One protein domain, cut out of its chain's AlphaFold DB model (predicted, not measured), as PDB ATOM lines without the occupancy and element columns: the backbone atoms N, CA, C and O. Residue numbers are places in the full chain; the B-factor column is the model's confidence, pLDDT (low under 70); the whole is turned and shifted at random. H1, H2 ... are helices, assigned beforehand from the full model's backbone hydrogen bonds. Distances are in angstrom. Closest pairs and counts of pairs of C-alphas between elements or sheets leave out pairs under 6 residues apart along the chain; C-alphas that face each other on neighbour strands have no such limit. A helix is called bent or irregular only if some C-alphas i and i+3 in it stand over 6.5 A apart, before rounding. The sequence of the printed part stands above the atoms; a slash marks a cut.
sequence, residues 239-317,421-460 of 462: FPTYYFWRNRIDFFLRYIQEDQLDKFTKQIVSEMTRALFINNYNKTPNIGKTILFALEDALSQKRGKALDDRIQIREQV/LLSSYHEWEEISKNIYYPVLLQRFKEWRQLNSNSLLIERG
ATOM      1  N   PHE A 239     -21.471  25.508 -42.700       94.31
ATOM      2  CA  PHE A 239     -20.516  24.399 -42.833       94.31
ATOM      3  C   PHE A 239     -19.872  24.328 -44.230       94.31
ATOM      4  O   PHE A 239     -18.640  24.315 -44.299       94.31
ATOM      5  N   PRO A 240     -20.631  24.365 -45.352       93.06
ATOM      6  CA  PRO A 240     -20.013  24.301 -46.673       93.06
ATOM      7  C   PRO A 240     -19.149  25.519 -46.982       93.06
ATOM      8  O   PRO A 240     -18.086  25.383 -47.578       93.06
ATOM      9  N   THR A 241     -19.574  26.704 -46.535       94.88
ATOM     10  CA  THR A 241     -18.821  27.947 -46.715       94.88
ATOM     11  C   THR A 241     -17.458  27.860 -46.040       94.88
ATOM     12  O   THR A 241     -16.463  28.192 -46.676       94.88
ATOM     13  N   TYR A 242     -17.399  27.383 -44.793       97.62
ATOM     14  CA  TYR A 242     -16.150  27.296 -44.038       97.62
ATOM     15  C   TYR A 242     -15.101  26.437 -44.759       97.62
ATOM     16  O   TYR A 242     -14.017  26.919 -45.089       97.62
ATOM     17  N   TYR A 243     -15.436  25.174 -45.032       97.44
ATOM     18  CA  TYR A 243     -14.489  24.222 -45.610       97.44
ATOM     19  C   TYR A 243     -14.134  24.565 -47.056       97.44
ATOM     20  O   TYR A 243     -12.961  24.504 -47.418       97.44
ATOM     21  N   PHE A 244     -15.112  25.007 -47.858       96.50
ATOM     22  CA  PHE A 244     -14.843  25.435 -49.228       96.50
ATOM     23  C   PHE A 244     -13.838  26.588 -49.257       96.50
ATOM     24  O   PHE A 244     -12.860  26.519 -49.991       96.50
ATOM     25  N   TRP A 245     -14.026  27.624 -48.434       98.06
ATOM     26  CA  TRP A 245     -13.107  28.764 -48.400       98.06
ATOM     27  C   TRP A 245     -11.733  28.397 -47.850       98.06
ATOM     28  O   TRP A 245     -10.726  28.712 -48.485       98.06
ATOM     29  N   ARG A 246     -11.680  27.720 -46.697       98.38
ATOM     30  CA  ARG A 246     -10.416  27.382 -46.031       98.38
ATOM     31  C   ARG A 246      -9.541  26.518 -46.933       98.38
ATOM     32  O   ARG A 246      -8.365  26.824 -47.123       98.38
ATOM     33  N   ASN A 247     -10.121  25.456 -47.492       98.31
ATOM     34  CA  ASN A 247      -9.372  24.479 -48.271       98.31
ATOM     35  C   ASN A 247      -9.056  25.001 -49.684       98.31
ATOM     36  O   ASN A 247      -7.973  24.718 -50.184       98.31
ATOM     37  N   ARG A 248      -9.915  25.842 -50.289       98.25
ATOM     38  CA  ARG A 248      -9.589  26.567 -51.535       98.25
ATOM     39  C   ARG A 248      -8.357  27.446 -51.368       98.25
ATOM     40  O   ARG A 248      -7.467  27.428 -52.213       98.25
ATOM     41  N   ILE A 249      -8.319  28.232 -50.290       98.31
ATOM     42  CA  ILE A 249      -7.191  29.129 -50.021       98.31
ATOM     43  C   ILE A 249      -5.912  28.316 -49.826       98.31
ATOM     44  O   ILE A 249      -4.900  28.632 -50.443       98.31
ATOM     45  N   ASP A 250      -5.968  27.254 -49.017       96.75
ATOM     46  CA  ASP A 250      -4.833  26.350 -48.812       96.75
ATOM     47  C   ASP A 250      -4.351  25.723 -50.133       96.75
ATOM     48  O   ASP A 250      -3.164  25.802 -50.436       96.75
ATOM     49  N   PHE A 251      -5.262  25.196 -50.959       97.38
ATOM     50  CA  PHE A 251      -4.936  24.605 -52.258       97.38
ATOM     51  C   PHE A 251      -4.195  25.591 -53.171       97.38
ATOM     52  O   PHE A 251      -3.097  25.297 -53.649       97.38
ATOM     53  N   PHE A 252      -4.747  26.786 -53.402       97.94
ATOM     54  CA  PHE A 252      -4.101  27.736 -54.311       97.94
ATOM     55  C   PHE A 252      -2.796  28.286 -53.739       97.94
ATOM     56  O   PHE A 252      -1.827  28.393 -54.483       97.94
ATOM     57  N   LEU A 253      -2.695  28.542 -52.430       96.06
ATOM     58  CA  LEU A 253      -1.412  28.931 -51.833       96.06
ATOM     59  C   LEU A 253      -0.324  27.868 -52.036       96.06
ATOM     60  O   LEU A 253       0.845  28.224 -52.212       96.06
ATOM     61  N   ARG A 254      -0.698  26.581 -52.060       94.12
ATOM     62  CA  ARG A 254       0.238  25.491 -52.348       94.12
ATOM     63  C   ARG A 254       0.689  25.468 -53.799       94.12
ATOM     64  O   ARG A 254       1.888  25.352 -54.064       94.12
ATOM     65  N   TYR A 255      -0.243  25.598 -54.738       95.00
ATOM     66  CA  TYR A 255       0.016  25.209 -56.126       95.00
ATOM     67  C   TYR A 255       0.159  26.352 -57.134       95.00
ATOM     68  O   TYR A 255       0.694  26.108 -58.213       95.00
ATOM     69  N   ILE A 256      -0.242  27.586 -56.815       95.56
ATOM     70  CA  ILE A 256      -0.035  28.715 -57.738       95.56
ATOM     71  C   ILE A 256       1.446  29.097 -57.834       95.56
ATOM     72  O   ILE A 256       2.218  28.992 -56.871       95.56
ATOM     73  N   GLN A 257       1.841  29.624 -58.987       92.31
ATOM     74  CA  GLN A 257       3.176  30.183 -59.186       92.31
ATOM     75  C   GLN A 257       3.366  31.481 -58.377       92.31
ATOM     76  O   GLN A 257       2.413  32.038 -57.824       92.31
ATOM     77  N   GLU A 258       4.611  31.928 -58.187       91.31
ATOM     78  CA  GLU A 258       4.898  33.136 -57.383       91.31
ATOM     79  C   GLU A 258       4.318  34.412 -58.015       91.31
ATOM     80  O   GLU A 258       3.796  35.276 -57.311       91.31
ATOM     81  N   ASP A 259       4.341  34.513 -59.344       94.19
ATOM     82  CA  ASP A 259       3.798  35.638 -60.114       94.19
ATOM     83  C   ASP A 259       2.264  35.739 -60.044       94.19
ATOM     84  O   ASP A 259       1.700  36.823 -60.193       94.19
ATOM     85  N   GLN A 260       1.578  34.639 -59.729       96.88
ATOM     86  CA  GLN A 260       0.123  34.609 -59.548       96.88
ATOM     87  C   GLN A 260      -0.337  35.085 -58.160       96.88
ATOM     88  O   GLN A 260      -1.528  35.334 -57.963       96.88
ATOM     89  N   LEU A 261       0.572  35.229 -57.185       97.44
ATOM     90  CA  LEU A 261       0.214  35.503 -55.788       97.44
ATOM     91  C   LEU A 261      -0.479  36.861 -55.591       97.44
ATOM     92  O   LEU A 261      -1.441  36.966 -54.826       97.44
ATOM     93  N   ASP A 262      -0.010  37.896 -56.286       97.75
ATOM     94  CA  ASP A 262      -0.596  39.244 -56.260       97.75
ATOM     95  C   ASP A 262      -2.059  39.206 -56.729       97.75
ATOM     96  O   ASP A 262      -2.973  39.653 -56.029       97.75
ATOM     97  N   LYS A 263      -2.290  38.552 -57.872       98.12
ATOM     98  CA  LYS A 263      -3.617  38.387 -58.457       98.12
ATOM     99  C   LYS A 263      -4.540  37.557 -57.564       98.12
ATOM    100  O   LYS A 263      -5.676  37.965 -57.323       98.12
ATOM    101  N   PHE A 264      -4.048  36.439 -57.030       98.25
ATOM    102  CA  PHE A 264      -4.795  35.606 -56.086       98.25
ATOM    103  C   PHE A 264      -5.228  36.408 -54.857       98.25
ATOM    104  O   PHE A 264      -6.388  36.365 -54.452       98.25
ATOM    105  N   THR A 265      -4.322  37.218 -54.308       98.25
ATOM    106  CA  THR A 265      -4.626  38.072 -53.158       98.25
ATOM    107  C   THR A 265      -5.729  39.076 -53.486       98.25
ATOM    108  O   THR A 265      -6.687  39.200 -52.722       98.25
ATOM    109  N   LYS A 266      -5.643  39.764 -54.634       97.25
ATOM    110  CA  LYS A 266      -6.686  40.702 -55.088       97.25
ATOM    111  C   LYS A 266      -8.041  40.012 -55.234       97.25
ATOM    112  O   LYS A 266      -9.050  40.579 -54.813       97.25
ATOM    113  N   GLN A 267      -8.059  38.790 -55.771       97.00
ATOM    114  CA  GLN A 267      -9.279  37.996 -55.914       97.00
ATOM    115  C   GLN A 267      -9.899  37.669 -54.548       97.00
ATOM    116  O   GLN A 267     -11.073  37.963 -54.332       97.00
ATOM    117  N   ILE A 268      -9.115  37.141 -53.601       97.50
ATOM    118  CA  ILE A 268      -9.606  36.807 -52.253       97.50
ATOM    119  C   ILE A 268     -10.135  38.047 -51.525       97.50
ATOM    120  O   ILE A 268     -11.213  37.987 -50.935       97.50
ATOM    121  N   VAL A 269      -9.429  39.182 -51.598       96.94
ATOM    122  CA  VAL A 269      -9.893  40.443 -50.994       96.94
ATOM    123  C   VAL A 269     -11.199  40.900 -51.626       96.94
ATOM    124  O   VAL A 269     -12.126  41.242 -50.898       96.94
ATOM    125  N   SER A 270     -11.301  40.886 -52.956       95.00
ATOM    126  CA  SER A 270     -12.510  41.294 -53.680       95.00
ATOM    127  C   SER A 270     -13.714  40.422 -53.314       95.00
ATOM    128  O   SER A 270     -14.763  40.936 -52.922       95.00
ATOM    129  N   GLU A 271     -13.558  39.096 -53.346       94.81
ATOM    130  CA  GLU A 271     -14.629  38.162 -52.992       94.81
ATOM    131  C   GLU A 271     -15.048  38.286 -51.522       94.81
ATOM    132  O   GLU A 271     -16.242  38.306 -51.226       94.81
ATOM    133  N   MET A 272     -14.086  38.414 -50.600       95.50
ATOM    134  CA  MET A 272     -14.355  38.607 -49.173       95.50
ATOM    135  C   MET A 272     -15.087  39.928 -48.923       95.50
ATOM    136  O   MET A 272     -16.096  39.947 -48.224       95.50
ATOM    137  N   THR A 273     -14.613  41.021 -49.520       95.25
ATOM    138  CA  THR A 273     -15.214  42.360 -49.423       95.25
ATOM    139  C   THR A 273     -16.670  42.328 -49.865       95.25
ATOM    140  O   THR A 273     -17.555  42.793 -49.141       95.25
ATOM    141  N   ARG A 274     -16.923  41.715 -51.025       93.69
ATOM    142  CA  ARG A 274     -18.258  41.552 -51.596       93.69
ATOM    143  C   ARG A 274     -19.152  40.693 -50.718       93.69
ATOM    144  O   ARG A 274     -20.276  41.092 -50.425       93.69
ATOM    145  N   ALA A 275     -18.650  39.543 -50.274       93.44
ATOM    146  CA  ALA A 275     -19.393  38.636 -49.416       93.44
ATOM    147  C   ALA A 275     -19.754  39.303 -48.083       93.44
ATOM    148  O   ALA A 275     -20.902  39.209 -47.663       93.44
ATOM    149  N   LEU A 276     -18.823  40.007 -47.436       94.88
ATOM    150  CA  LEU A 276     -19.093  40.735 -46.197       94.88
ATOM    151  C   LEU A 276     -20.163  41.806 -46.403       94.88
ATOM    152  O   LEU A 276     -21.104  41.875 -45.618       94.88
ATOM    153  N   PHE A 277     -20.059  42.599 -47.467       95.31
ATOM    154  CA  PHE A 277     -21.026  43.656 -47.748       95.31
ATOM    155  C   PHE A 277     -22.429  43.094 -48.003       95.31
ATOM    156  O   PHE A 277     -23.375  43.444 -47.299       95.31
ATOM    157  N   ILE A 278     -22.561  42.169 -48.962       92.00
ATOM    158  CA  ILE A 278     -23.877  41.689 -49.399       92.00
ATOM    159  C   ILE A 278     -24.581  40.860 -48.322       92.00
ATOM    160  O   ILE A 278     -25.791  40.958 -48.159       92.00
ATOM    161  N   ASN A 279     -23.831  40.087 -47.529       92.38
ATOM    162  CA  ASN A 279     -24.413  39.325 -46.427       92.38
ATOM    163  C   ASN A 279     -24.854  40.231 -45.274       92.38
ATOM    164  O   ASN A 279     -25.873  39.955 -44.654       92.38
ATOM    165  N   ASN A 280     -24.140  41.326 -44.990       93.25
ATOM    166  CA  ASN A 280     -24.628  42.310 -44.021       93.25
ATOM    167  C   ASN A 280     -25.888  43.016 -44.536       93.25
ATOM    168  O   ASN A 280     -26.861  43.126 -43.792       93.25
ATOM    169  N   TYR A 281     -25.906  43.416 -45.812       90.94
ATOM    170  CA  TYR A 281     -27.081  44.015 -46.448       90.94
ATOM    171  C   TYR A 281     -28.311  43.092 -46.374       90.94
ATOM    172  O   TYR A 281     -29.390  43.520 -45.970       90.94
ATOM    173  N   ASN A 282     -28.127  41.798 -46.652       88.44
ATOM    174  CA  ASN A 282     -29.180  40.782 -46.585       88.44
ATOM    175  C   ASN A 282     -29.505  40.296 -45.160       88.44
ATOM    176  O   ASN A 282     -30.304  39.375 -45.008       88.44
ATOM    177  N   LYS A 283     -28.898  40.873 -44.111       92.06
ATOM    178  CA  LYS A 283     -29.065  40.442 -42.708       92.06
ATOM    179  C   LYS A 283     -28.681  38.973 -42.457       92.06
ATOM    180  O   LYS A 283     -29.214  38.331 -41.555       92.06
ATOM    181  N   THR A 284     -27.710  38.464 -43.211       92.62
ATOM    182  CA  THR A 284     -27.103  37.130 -43.065       92.62
ATOM    183  C   THR A 284     -25.603  37.188 -42.708       92.62
ATOM    184  O   THR A 284     -24.784  36.518 -43.357       92.62
ATOM    185  N   PRO A 285     -25.169  38.006 -41.721       95.81
ATOM    186  CA  PRO A 285     -23.753  38.281 -41.460       95.81
ATOM    187  C   PRO A 285     -22.910  37.046 -41.112       95.81
ATOM    188  O   PRO A 285     -21.691  37.070 -41.300       95.81
ATOM    189  N   ASN A 286     -23.509  35.959 -40.624       96.12
ATOM    190  CA  ASN A 286     -22.783  34.761 -40.210       96.12
ATOM    191  C   ASN A 286     -22.030  34.082 -41.360       96.12
ATOM    192  O   ASN A 286     -20.960  33.520 -41.129       96.12
ATOM    193  N   ILE A 287     -22.508  34.194 -42.604       94.31
ATOM    194  CA  ILE A 287     -21.760  33.718 -43.781       94.31
ATOM    195  C   ILE A 287     -20.450  34.503 -43.922       94.31
ATOM    196  O   ILE A 287     -19.388  33.905 -44.094       94.31
ATOM    197  N   GLY A 288     -20.514  35.830 -43.791       95.31
ATOM    198  CA  GLY A 288     -19.345  36.706 -43.832       95.31
ATOM    199  C   GLY A 288     -18.351  36.418 -42.701       95.31
ATOM    200  O   GLY A 288     -17.155  36.277 -42.953       95.31
ATOM    201  N   LYS A 289     -18.842  36.236 -41.468       96.38
ATOM    202  CA  LYS A 289     -18.008  35.837 -40.316       96.38
ATOM    203  C   LYS A 289     -17.305  34.502 -40.557       96.38
ATOM    204  O   LYS A 289     -16.107  34.388 -40.320       96.38
ATOM    205  N   THR A 290     -18.018  33.506 -41.082       97.81
ATOM    206  CA  THR A 290     -17.427  32.202 -41.406       97.81
ATOM    207  C   THR A 290     -16.341  32.298 -42.478       97.81
ATOM    208  O   THR A 290     -15.352  31.576 -42.385       97.81
ATOM    209  N   ILE A 291     -16.469  33.191 -43.464       97.88
ATOM    210  CA  ILE A 291     -15.408  33.428 -44.456       97.88
ATOM    211  C   ILE A 291     -14.146  33.988 -43.784       97.88
ATOM    212  O   ILE A 291     -13.046  33.518 -44.075       97.88
ATOM    213  N   LEU A 292     -14.289  34.933 -42.847       97.31
ATOM    214  CA  LEU A 292     -13.158  35.472 -42.078       97.31
ATOM    215  C   LEU A 292     -12.469  34.388 -41.241       97.31
ATOM    216  O   LEU A 292     -11.244  34.284 -41.251       97.31
ATOM    217  N   PHE A 293     -13.251  33.540 -40.575       98.12
ATOM    218  CA  PHE A 293     -12.746  32.387 -39.833       98.12
ATOM    219  C   PHE A 293     -12.017  31.373 -40.721       98.12
ATOM    220  O   PHE A 293     -10.941  30.894 -40.365       98.12
ATOM    221  N   ALA A 294     -12.568  31.066 -41.896       98.31
ATOM    222  CA  ALA A 294     -11.939  30.175 -42.863       98.31
ATOM    223  C   ALA A 294     -10.598  30.733 -43.369       98.31
ATOM    224  O   ALA A 294      -9.625  29.987 -43.479       98.31
ATOM    225  N   LEU A 295     -10.528  32.043 -43.633       98.00
ATOM    226  CA  LEU A 295      -9.297  32.735 -44.017       98.00
ATOM    227  C   LEU A 295      -8.250  32.699 -42.894       98.00
ATOM    228  O   LEU A 295      -7.082  32.403 -43.147       98.00
ATOM    229  N   GLU A 296      -8.659  32.982 -41.656       97.31
ATOM    230  CA  GLU A 296      -7.779  32.930 -40.487       97.31
ATOM    231  C   GLU A 296      -7.183  31.531 -40.294       97.31
ATOM    232  O   GLU A 296      -5.971  31.398 -40.107       97.31
ATOM    233  N   ASP A 297      -8.011  30.490 -40.376       97.88
ATOM    234  CA  ASP A 297      -7.581  29.107 -40.183       97.88
ATOM    235  C   ASP A 297      -6.725  28.612 -41.357       97.88
ATOM    236  O   ASP A 297      -5.741  27.895 -41.144       97.88
ATOM    237  N   ALA A 298      -7.001  29.061 -42.588       97.06
ATOM    238  CA  ALA A 298      -6.127  28.826 -43.736       97.06
ATOM    239  C   ALA A 298      -4.720  29.404 -43.492       97.06
ATOM    240  O   ALA A 298      -3.733  28.664 -43.571       97.06
ATOM    241  N   LEU A 299      -4.635  30.679 -43.098       96.00
ATOM    242  CA  LEU A 299      -3.380  31.387 -42.809       96.00
ATOM    243  C   LEU A 299      -2.632  30.821 -41.597       96.00
ATOM    244  O   LEU A 299      -1.408  30.761 -41.598       96.00
ATOM    245  N   SER A 300      -3.362  30.384 -40.575       95.00
ATOM    246  CA  SER A 300      -2.788  29.842 -39.336       95.00
ATOM    247  C   SER A 300      -2.506  28.341 -39.415       95.00
ATOM    248  O   SER A 300      -2.178  27.728 -38.405       95.00
ATOM    249  N   GLN A 301      -2.679  27.733 -40.593       92.69
ATOM    250  CA  GLN A 301      -2.475  26.300 -40.820       92.69
ATOM    251  C   GLN A 301      -3.331  25.388 -39.919       92.69
ATOM    252  O   GLN A 301      -2.992  24.231 -39.685       92.69
ATOM    253  N   LYS A 302      -4.488  25.873 -39.447       94.94
ATOM    254  CA  LYS A 302      -5.469  25.035 -38.748       94.94
ATOM    255  C   LYS A 302      -6.227  24.203 -39.778       94.94
ATOM    256  O   LYS A 302      -6.838  24.734 -40.711       94.94
ATOM    257  N   ARG A 303      -6.137  22.885 -39.654       93.50
ATOM    258  CA  ARG A 303      -6.623  21.907 -40.636       93.50
ATOM    259  C   ARG A 303      -7.475  20.832 -39.958       93.50
ATOM    260  O   ARG A 303      -7.638  20.841 -38.744       93.50
ATOM    261  N   GLY A 304      -8.039  19.932 -40.753       95.00
ATOM    262  CA  GLY A 304      -8.933  18.870 -40.305       95.00
ATOM    263  C   GLY A 304     -10.314  19.413 -39.953       95.00
ATOM    264  O   GLY A 304     -10.775  20.398 -40.545       95.00
ATOM    265  N   LYS A 305     -10.976  18.766 -38.993       95.25
ATOM    266  CA  LYS A 305     -12.301  19.158 -38.508       95.25
ATOM    267  C   LYS A 305     -12.271  20.573 -37.914       95.25
ATOM    268  O   LYS A 305     -11.346  20.939 -37.196       95.25
ATOM    269  N   ALA A 306     -13.275  21.379 -38.247       95.38
ATOM    270  CA  ALA A 306     -13.447  22.735 -37.745       95.38
ATOM    271  C   ALA A 306     -13.615  22.752 -36.218       95.38
ATOM    272  O   ALA A 306     -14.230  21.842 -35.660       95.38
ATOM    273  N   LEU A 307     -13.116  23.811 -35.572       93.88
ATOM    274  CA  LEU A 307     -13.454  24.112 -34.181       93.88
ATOM    275  C   LEU A 307     -14.935  24.513 -34.080       93.88
ATOM    276  O   LEU A 307     -15.515  25.024 -35.044       93.88
ATOM    277  N   ASP A 308     -15.531  24.298 -32.908       87.88
ATOM    278  CA  ASP A 308     -16.977  24.442 -32.688       87.88
ATOM    279  C   ASP A 308     -17.506  25.865 -32.957       87.88
ATOM    280  O   ASP A 308     -18.672  26.037 -33.302       87.88
ATOM    281  N   ASP A 309     -16.656  26.890 -32.859       93.38
ATOM    282  CA  ASP A 309     -17.001  28.301 -33.070       93.38
ATOM    283  C   ASP A 309     -16.897  28.758 -34.536       93.38
ATOM    284  O   ASP A 309     -17.305  29.868 -34.878       93.38
ATOM    285  N   ARG A 310     -16.355  27.933 -35.437       95.75
ATOM    286  CA  ARG A 310     -16.083  28.332 -36.831       95.75
ATOM    287  C   ARG A 310     -17.317  28.242 -37.722       95.75
ATOM    288  O   ARG A 310     -17.513  29.059 -38.631       95.75
ATOM    289  N   ILE A 311     -18.159  27.252 -37.450       95.19
ATOM    290  CA  ILE A 311     -19.372  26.964 -38.211       95.19
ATOM    291  C   ILE A 311     -20.549  27.626 -37.512       95.19
ATOM    292  O   ILE A 311     -20.885  27.310 -36.378       95.19
ATOM    293  N   GLN A 312     -21.182  28.555 -38.211       95.12
ATOM    294  CA  GLN A 312     -22.252  29.381 -37.678       95.12
ATOM    295  C   GLN A 312     -23.609  28.840 -38.122       95.12
ATOM    296  O   GLN A 312     -23.745  28.271 -39.208       95.12
ATOM    297  N   ILE A 313     -24.636  29.058 -37.305       94.81
ATOM    298  CA  ILE A 313     -26.026  28.856 -37.720       94.81
ATOM    299  C   ILE A 313     -26.387  29.988 -38.687       94.81
ATOM    300  O   ILE A 313     -26.080  31.152 -38.434       94.81
ATOM    301  N   ARG A 314     -27.008  29.650 -39.813       91.88
ATOM    302  CA  ARG A 314     -27.507  30.633 -40.773       91.88
ATOM    303  C   ARG A 314     -28.745  31.312 -40.216       91.88
ATOM    304  O   ARG A 314     -29.633  30.659 -39.668       91.88
ATOM    305  N   GLU A 315     -28.792  32.621 -40.385       92.94
ATOM    306  CA  GLU A 315     -29.943  33.430 -40.033       92.94
ATOM    307  C   GLU A 315     -31.163  32.996 -40.853       92.94
ATOM    308  O   GLU A 315     -31.062  32.705 -42.048       92.94
ATOM    309  N   GLN A 316     -32.325  32.947 -40.202       86.38
ATOM    310  CA  GLN A 316     -33.599  32.816 -40.897       86.38
ATOM    311  C   GLN A 316     -34.029  34.213 -41.330       86.38
ATOM    312  O   GLN A 316     -34.309  35.066 -40.490       86.38
ATOM    313  N   VAL A 317     -34.024  34.445 -42.638       83.31
ATOM    314  CA  VAL A 317     -34.449  35.704 -43.250       83.31
ATOM    315  C   VAL A 317     -35.689  35.454 -44.094       83.31
ATOM    316  O   VAL A 317     -35.813  34.396 -44.715       83.31
ATOM    317  N   LEU A 421     -27.020  51.564 -52.588       91.88
ATOM    318  CA  LEU A 421     -26.312  50.304 -52.376       91.88
ATOM    319  C   LEU A 421     -24.964  50.288 -53.102       91.88
ATOM    320  O   LEU A 421     -23.946  49.960 -52.494       91.88
ATOM    321  N   LEU A 422     -24.953  50.644 -54.391       91.31
ATOM    322  CA  LEU A 422     -23.729  50.671 -55.189       91.31
ATOM    323  C   LEU A 422     -22.727  51.698 -54.664       91.31
ATOM    324  O   LEU A 422     -21.552  51.368 -54.530       91.31
ATOM    325  N   SER A 423     -23.177  52.913 -54.329       91.75
ATOM    326  CA  SER A 423     -22.301  53.943 -53.751       91.75
ATOM    327  C   SER A 423     -21.640  53.438 -52.468       91.75
ATOM    328  O   SER A 423     -20.417  53.464 -52.346       91.75
ATOM    329  N   SER A 424     -22.444  52.872 -51.564       93.88
ATOM    330  CA  SER A 424     -21.971  52.307 -50.296       93.88
ATOM    331  C   SER A 424     -20.994  51.148 -50.511       93.88
ATOM    332  O   SER A 424     -20.004  51.014 -49.790       93.88
ATOM    333  N   TYR A 425     -21.246  50.303 -51.515       94.94
ATOM    334  CA  TYR A 425     -20.346  49.209 -51.856       94.94
ATOM    335  C   TYR A 425     -19.013  49.708 -52.412       94.94
ATOM    336  O   TYR A 425     -17.982  49.163 -52.039       94.94
ATOM    337  N   HIS A 426     -19.001  50.729 -53.273       93.56
ATOM    338  CA  HIS A 426     -17.754  51.260 -53.828       93.56
ATOM    339  C   HIS A 426     -16.866  51.893 -52.764       93.56
ATOM    340  O   HIS A 426     -15.665  51.627 -52.750       93.56
ATOM    341  N   GLU A 427     -17.452  52.650 -51.837       93.62
ATOM    342  CA  GLU A 427     -16.727  53.181 -50.679       93.62
ATOM    343  C   GLU A 427     -16.146  52.044 -49.826       93.62
ATOM    344  O   GLU A 427     -14.955  52.036 -49.504       93.62
ATOM    345  N   TRP A 428     -16.960  51.028 -49.516       94.12
ATOM    346  CA  TRP A 428     -16.510  49.844 -48.784       94.12
ATOM    347  C   TRP A 428     -15.403  49.077 -49.517       94.12
ATOM    348  O   TRP A 428     -14.447  48.600 -48.898       94.12
ATOM    349  N   GLU A 429     -15.518  48.951 -50.836       94.81
ATOM    350  CA  GLU A 429     -14.561  48.250 -51.677       94.81
ATOM    351  C   GLU A 429     -13.219  48.978 -51.729       94.81
ATOM    352  O   GLU A 429     -12.173  48.337 -51.624       94.81
ATOM    353  N   GLU A 430     -13.230  50.305 -51.840       94.75
ATOM    354  CA  GLU A 430     -12.022  51.126 -51.816       94.75
ATOM    355  C   GLU A 430     -11.305  51.030 -50.463       94.75
ATOM    356  O   GLU A 430     -10.104  50.748 -50.416       94.75
ATOM    357  N   ILE A 431     -12.045  51.160 -49.357       91.44
ATOM    358  CA  ILE A 431     -11.506  50.981 -47.999       91.44
ATOM    359  C   ILE A 431     -10.902  49.583 -47.851       91.44
ATOM    360  O   ILE A 431      -9.768  49.424 -47.388       91.44
ATOM    361  N   SER A 432     -11.634  48.559 -48.286       91.56
ATOM    362  CA  SER A 432     -11.201  47.173 -48.142       91.56
ATOM    363  C   SER A 432      -9.952  46.867 -48.965       91.56
ATOM    364  O   SER A 432      -9.040  46.196 -48.477       91.56
ATOM    365  N   LYS A 433      -9.862  47.403 -50.189       93.94
ATOM    366  CA  LYS A 433      -8.662  47.309 -51.027       93.94
ATOM    367  C   LYS A 433      -7.476  48.020 -50.384       93.94
ATOM    368  O   LYS A 433      -6.391  47.460 -50.374       93.94
ATOM    369  N   ASN A 434      -7.654  49.204 -49.806       94.50
ATOM    370  CA  ASN A 434      -6.534  49.960 -49.238       94.50
ATOM    371  C   ASN A 434      -6.024  49.387 -47.904       94.50
ATOM    372  O   ASN A 434      -4.842  49.523 -47.594       94.50
ATOM    373  N   ILE A 435      -6.885  48.717 -47.131       93.62
ATOM    374  CA  ILE A 435      -6.536  48.178 -45.808       93.62
ATOM    375  C   ILE A 435      -6.185  46.688 -45.870       93.62
ATOM    376  O   ILE A 435      -5.107  46.285 -45.430       93.62
ATOM    377  N   TYR A 436      -7.074  45.846 -46.400       93.75
ATOM    378  CA  TYR A 436      -6.924  44.392 -46.280       93.75
ATOM    379  C   TYR A 436      -5.947  43.808 -47.293       93.75
ATOM    380  O   TYR A 436      -5.259  42.841 -46.974       93.75
ATOM    381  N   TYR A 437      -5.850  44.384 -48.492       97.00
ATOM    382  CA  TYR A 437      -4.945  43.889 -49.528       97.00
ATOM    383  C   TYR A 437      -3.466  43.850 -49.119       97.00
ATOM    384  O   TYR A 437      -2.887  42.762 -49.189       97.00
ATOM    385  N   PRO A 438      -2.831  44.958 -48.678       97.12
ATOM    386  CA  PRO A 438      -1.410  44.925 -48.337       97.12
ATOM    387  C   PRO A 438      -1.123  43.958 -47.182       97.12
ATOM    388  O   PRO A 438      -0.137  43.221 -47.221       97.12
ATOM    389  N   VAL A 439      -2.019  43.903 -46.191       96.69
ATOM    390  CA  VAL A 439      -1.908  42.990 -45.048       96.69
ATOM    391  C   VAL A 439      -2.018  41.537 -45.503       96.69
ATOM    392  O   VAL A 439      -1.197  40.705 -45.120       96.69
ATOM    393  N   LEU A 440      -3.009  41.212 -46.337       97.44
ATOM    394  CA  LEU A 440      -3.223  39.840 -46.776       97.44
ATOM    395  C   LEU A 440      -2.105  39.352 -47.699       97.44
ATOM    396  O   LEU A 440      -1.645  38.223 -47.536       97.44
ATOM    397  N   LEU A 441      -1.623  40.203 -48.611       97.88
ATOM    398  CA  LEU A 441      -0.498  39.872 -49.486       97.88
ATOM    399  C   LEU A 441       0.737  39.504 -48.663       97.88
ATOM    400  O   LEU A 441       1.398  38.504 -48.943       97.88
ATOM    401  N   GLN A 442       1.035  40.301 -47.634       97.56
ATOM    402  CA  GLN A 442       2.160  40.049 -46.744       97.56
ATOM    403  C   GLN A 442       1.996  38.718 -45.998       97.56
ATOM    404  O   GLN A 442       2.906  37.891 -46.011       97.56
ATOM    405  N   ARG A 443       0.810  38.450 -45.440       97.62
ATOM    406  CA  ARG A 443       0.530  37.184 -44.743       97.62
ATOM    407  C   ARG A 443       0.607  35.964 -45.662       97.62
ATOM    408  O   ARG A 443       1.080  34.915 -45.234       97.62
ATOM    409  N   PHE A 444       0.174  36.071 -46.919       97.88
ATOM    410  CA  PHE A 444       0.324  34.973 -47.878       97.88
ATOM    411  C   PHE A 444       1.784  34.731 -48.280       97.88
ATOM    412  O   PHE A 444       2.179  33.576 -48.439       97.88
ATOM    413  N   LYS A 445       2.607  35.783 -48.393       96.75
ATOM    414  CA  LYS A 445       4.059  35.635 -48.605       96.75
ATOM    415  C   LYS A 445       4.725  34.915 -47.434       96.75
ATOM    416  O   LYS A 445       5.458  33.955 -47.653       96.75
ATOM    417  N   GLU A 446       4.422  35.330 -46.205       96.12
ATOM    418  CA  GLU A 446       4.916  34.680 -44.984       96.12
ATOM    419  C   GLU A 446       4.487  33.213 -44.919       96.12
ATOM    420  O   GLU A 446       5.305  32.335 -44.651       96.12
ATOM    421  N   TRP A 447       3.225  32.925 -45.249       95.94
ATOM    422  CA  TRP A 447       2.721  31.558 -45.328       95.94
ATOM    423  C   TRP A 447       3.531  30.707 -46.314       95.94
ATOM    424  O   TRP A 447       3.971  29.615 -45.955       95.94
ATOM    425  N   ARG A 448       3.788  31.197 -47.538       94.31
ATOM    426  CA  ARG A 448       4.576  30.453 -48.542       94.31
ATOM    427  C   ARG A 448       6.030  30.283 -48.116       94.31
ATOM    428  O   ARG A 448       6.599  29.221 -48.341       94.31
ATOM    429  N   GLN A 449       6.614  31.285 -47.461       92.56
ATOM    430  CA  GLN A 449       7.977  31.206 -46.942       92.56
ATOM    431  C   GLN A 449       8.111  30.142 -45.847       92.56
ATOM    432  O   GLN A 449       9.049  29.351 -45.880       92.56
ATOM    433  N   LEU A 450       7.162  30.083 -44.907       91.38
ATOM    434  CA  LEU A 450       7.144  29.076 -43.839       91.38
ATOM    435  C   LEU A 450       6.988  27.646 -44.376       91.38
ATOM    436  O   LEU A 450       7.456  26.701 -43.746       91.38
ATOM    437  N   ASN A 451       6.351  27.495 -45.537       88.62
ATOM    438  CA  ASN A 451       6.073  26.205 -46.165       88.62
ATOM    439  C   ASN A 451       6.997  25.901 -47.356       88.62
ATOM    440  O   ASN A 451       6.764  24.936 -48.072       88.62
ATOM    441  N   SER A 452       8.057  26.679 -47.601       81.19
ATOM    442  CA  SER A 452       8.856  26.570 -48.833       81.19
ATOM    443  C   SER A 452       9.367  25.149 -49.104       81.19
ATOM    444  O   SER A 452       9.241  24.652 -50.221       81.19
ATOM    445  N   ASN A 453       9.869  24.461 -48.075       74.81
ATOM    446  CA  ASN A 453      10.397  23.103 -48.202       74.81
ATOM    447  C   ASN A 453       9.305  22.071 -48.519       74.81
ATOM    448  O   ASN A 453       9.514  21.205 -49.366       74.81
ATOM    449  N   SER A 454       8.134  22.159 -47.877       77.00
ATOM    450  CA  SER A 454       7.019  21.251 -48.183       77.00
ATOM    451  C   SER A 454       6.439  21.540 -49.562       77.00
ATOM    452  O   SER A 454       6.130  20.612 -50.301       77.00
ATOM    453  N   LEU A 455       6.367  22.815 -49.948       74.94
ATOM    454  CA  LEU A 455       5.881  23.240 -51.254       74.94
ATOM    455  C   LEU A 455       6.790  22.785 -52.391       74.94
ATOM    456  O   LEU A 455       6.269  22.450 -53.443       74.94
ATOM    457  N   LEU A 456       8.114  22.738 -52.215       67.81
ATOM    458  CA  LEU A 456       9.023  22.201 -53.239       67.81
ATOM    459  C   LEU A 456       8.755  20.713 -53.506       67.81
ATOM    460  O   LEU A 456       8.585  20.319 -54.662       67.81
ATOM    461  N   ILE A 457       8.607  19.922 -52.435       68.44
ATOM    462  CA  ILE A 457       8.254  18.496 -52.512       68.44
ATOM    463  C   ILE A 457       6.877  18.329 -53.160       68.44
ATOM    464  O   ILE A 457       6.723  17.582 -54.125       68.44
ATOM    465  N   GLU A 458       5.876  19.066 -52.671       67.62
ATOM    466  CA  GLU A 458       4.515  19.025 -53.203       67.62
ATOM    467  C   GLU A 458       4.482  19.463 -54.663       67.62
ATOM    468  O   GLU A 458       3.749  18.859 -55.436       67.62
ATOM    469  N   ARG A 459       5.305  20.439 -55.075       67.31
ATOM    470  CA  ARG A 459       5.482  20.914 -56.458       67.31
ATOM    471  C   ARG A 459       6.392  20.037 -57.298       67.31
ATOM    472  O   ARG A 459       6.579  20.353 -58.468       67.31
ATOM    473  N   GLY A 460       6.857  18.892 -56.804       58.06
ATOM    474  CA  GLY A 460       7.691  17.968 -57.581       58.06
ATOM    475  C   GLY A 460       8.940  18.634 -58.166       58.06
ATOM    476  O   GLY A 460       9.414  18.216 -59.221       58.06
TER     477      GLY A 460
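AT A GLANCE: This is residues 239 to 317 and 421 to 460 of the 462 residues of the protein "Glyco_trans_2-like domain-containing protein" of Bacillus circulans (UniProt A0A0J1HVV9). The longest helix, H4, is bent and wraps round two sides of a three-helix bundle: arm H4a packs on H2, and arm H4b crosses the end of the bundle where H2 begins. The bundle, H1, H2 and H3, is up and down, each helix running against the one before it, and short H5 lies near the end of H1. The printed part has 119 residues with five named helices, H1 to H5 in chain order, and no named strand: all helix. It is compact, with a radius of gyration of the C-alphas of 15.2 A, and flat, spanning 47 by 33 by 17 A.

IN THESE COORDINATES: H4, residues 421 to 450, was assigned as one helix by its hydrogen bonds, but C-alphas 435 and 438 are 6.6 A apart. Its arms are H4a, residues 421 to 435, 20.9 A long from C-alpha 421 at (-26.312, 50.304, -52.376), and H4b, residues 438 to 450, 18.6 A. H2, residues 261 to 281, measures 30.1 A; H1, residues 239 to 255, 24.5 A from (-20.516, 24.399, -42.833); H3, residues 285 to 299, 21.6 A. H5, residues 452 to 458, ends at (4.515, 19.025, -53.203).

HOW THE PARTS SIT: H4a touches H2 at a steep tilt of 40 degrees, closest at C-alphas 429 and 273, 6.3 A. H4b touches H2 at C-alphas 441 and 265, 5.8 A. H2 and H3 form a helical hairpin, C-alphas 276 and 288 being closest at 4.7 A. H1 touches H3 at C-alphas 246 and 294, 4.5 A. H5 only just touches H1, with 3 pairs of C-alphas within 8 A, the closest 455 and 254, 6.2 A. In H1, H2, H3, H4a, H4b and H5 every O i to N i+4 pair is within hydrogen-bond range.

THE WHOLE: Residues 318 to 420 are not printed; C-alphas 317 and 421 are 19.0 A apart. Residues 300 to 317 hold no named element. Residues 456 to 460 have pLDDT under 70.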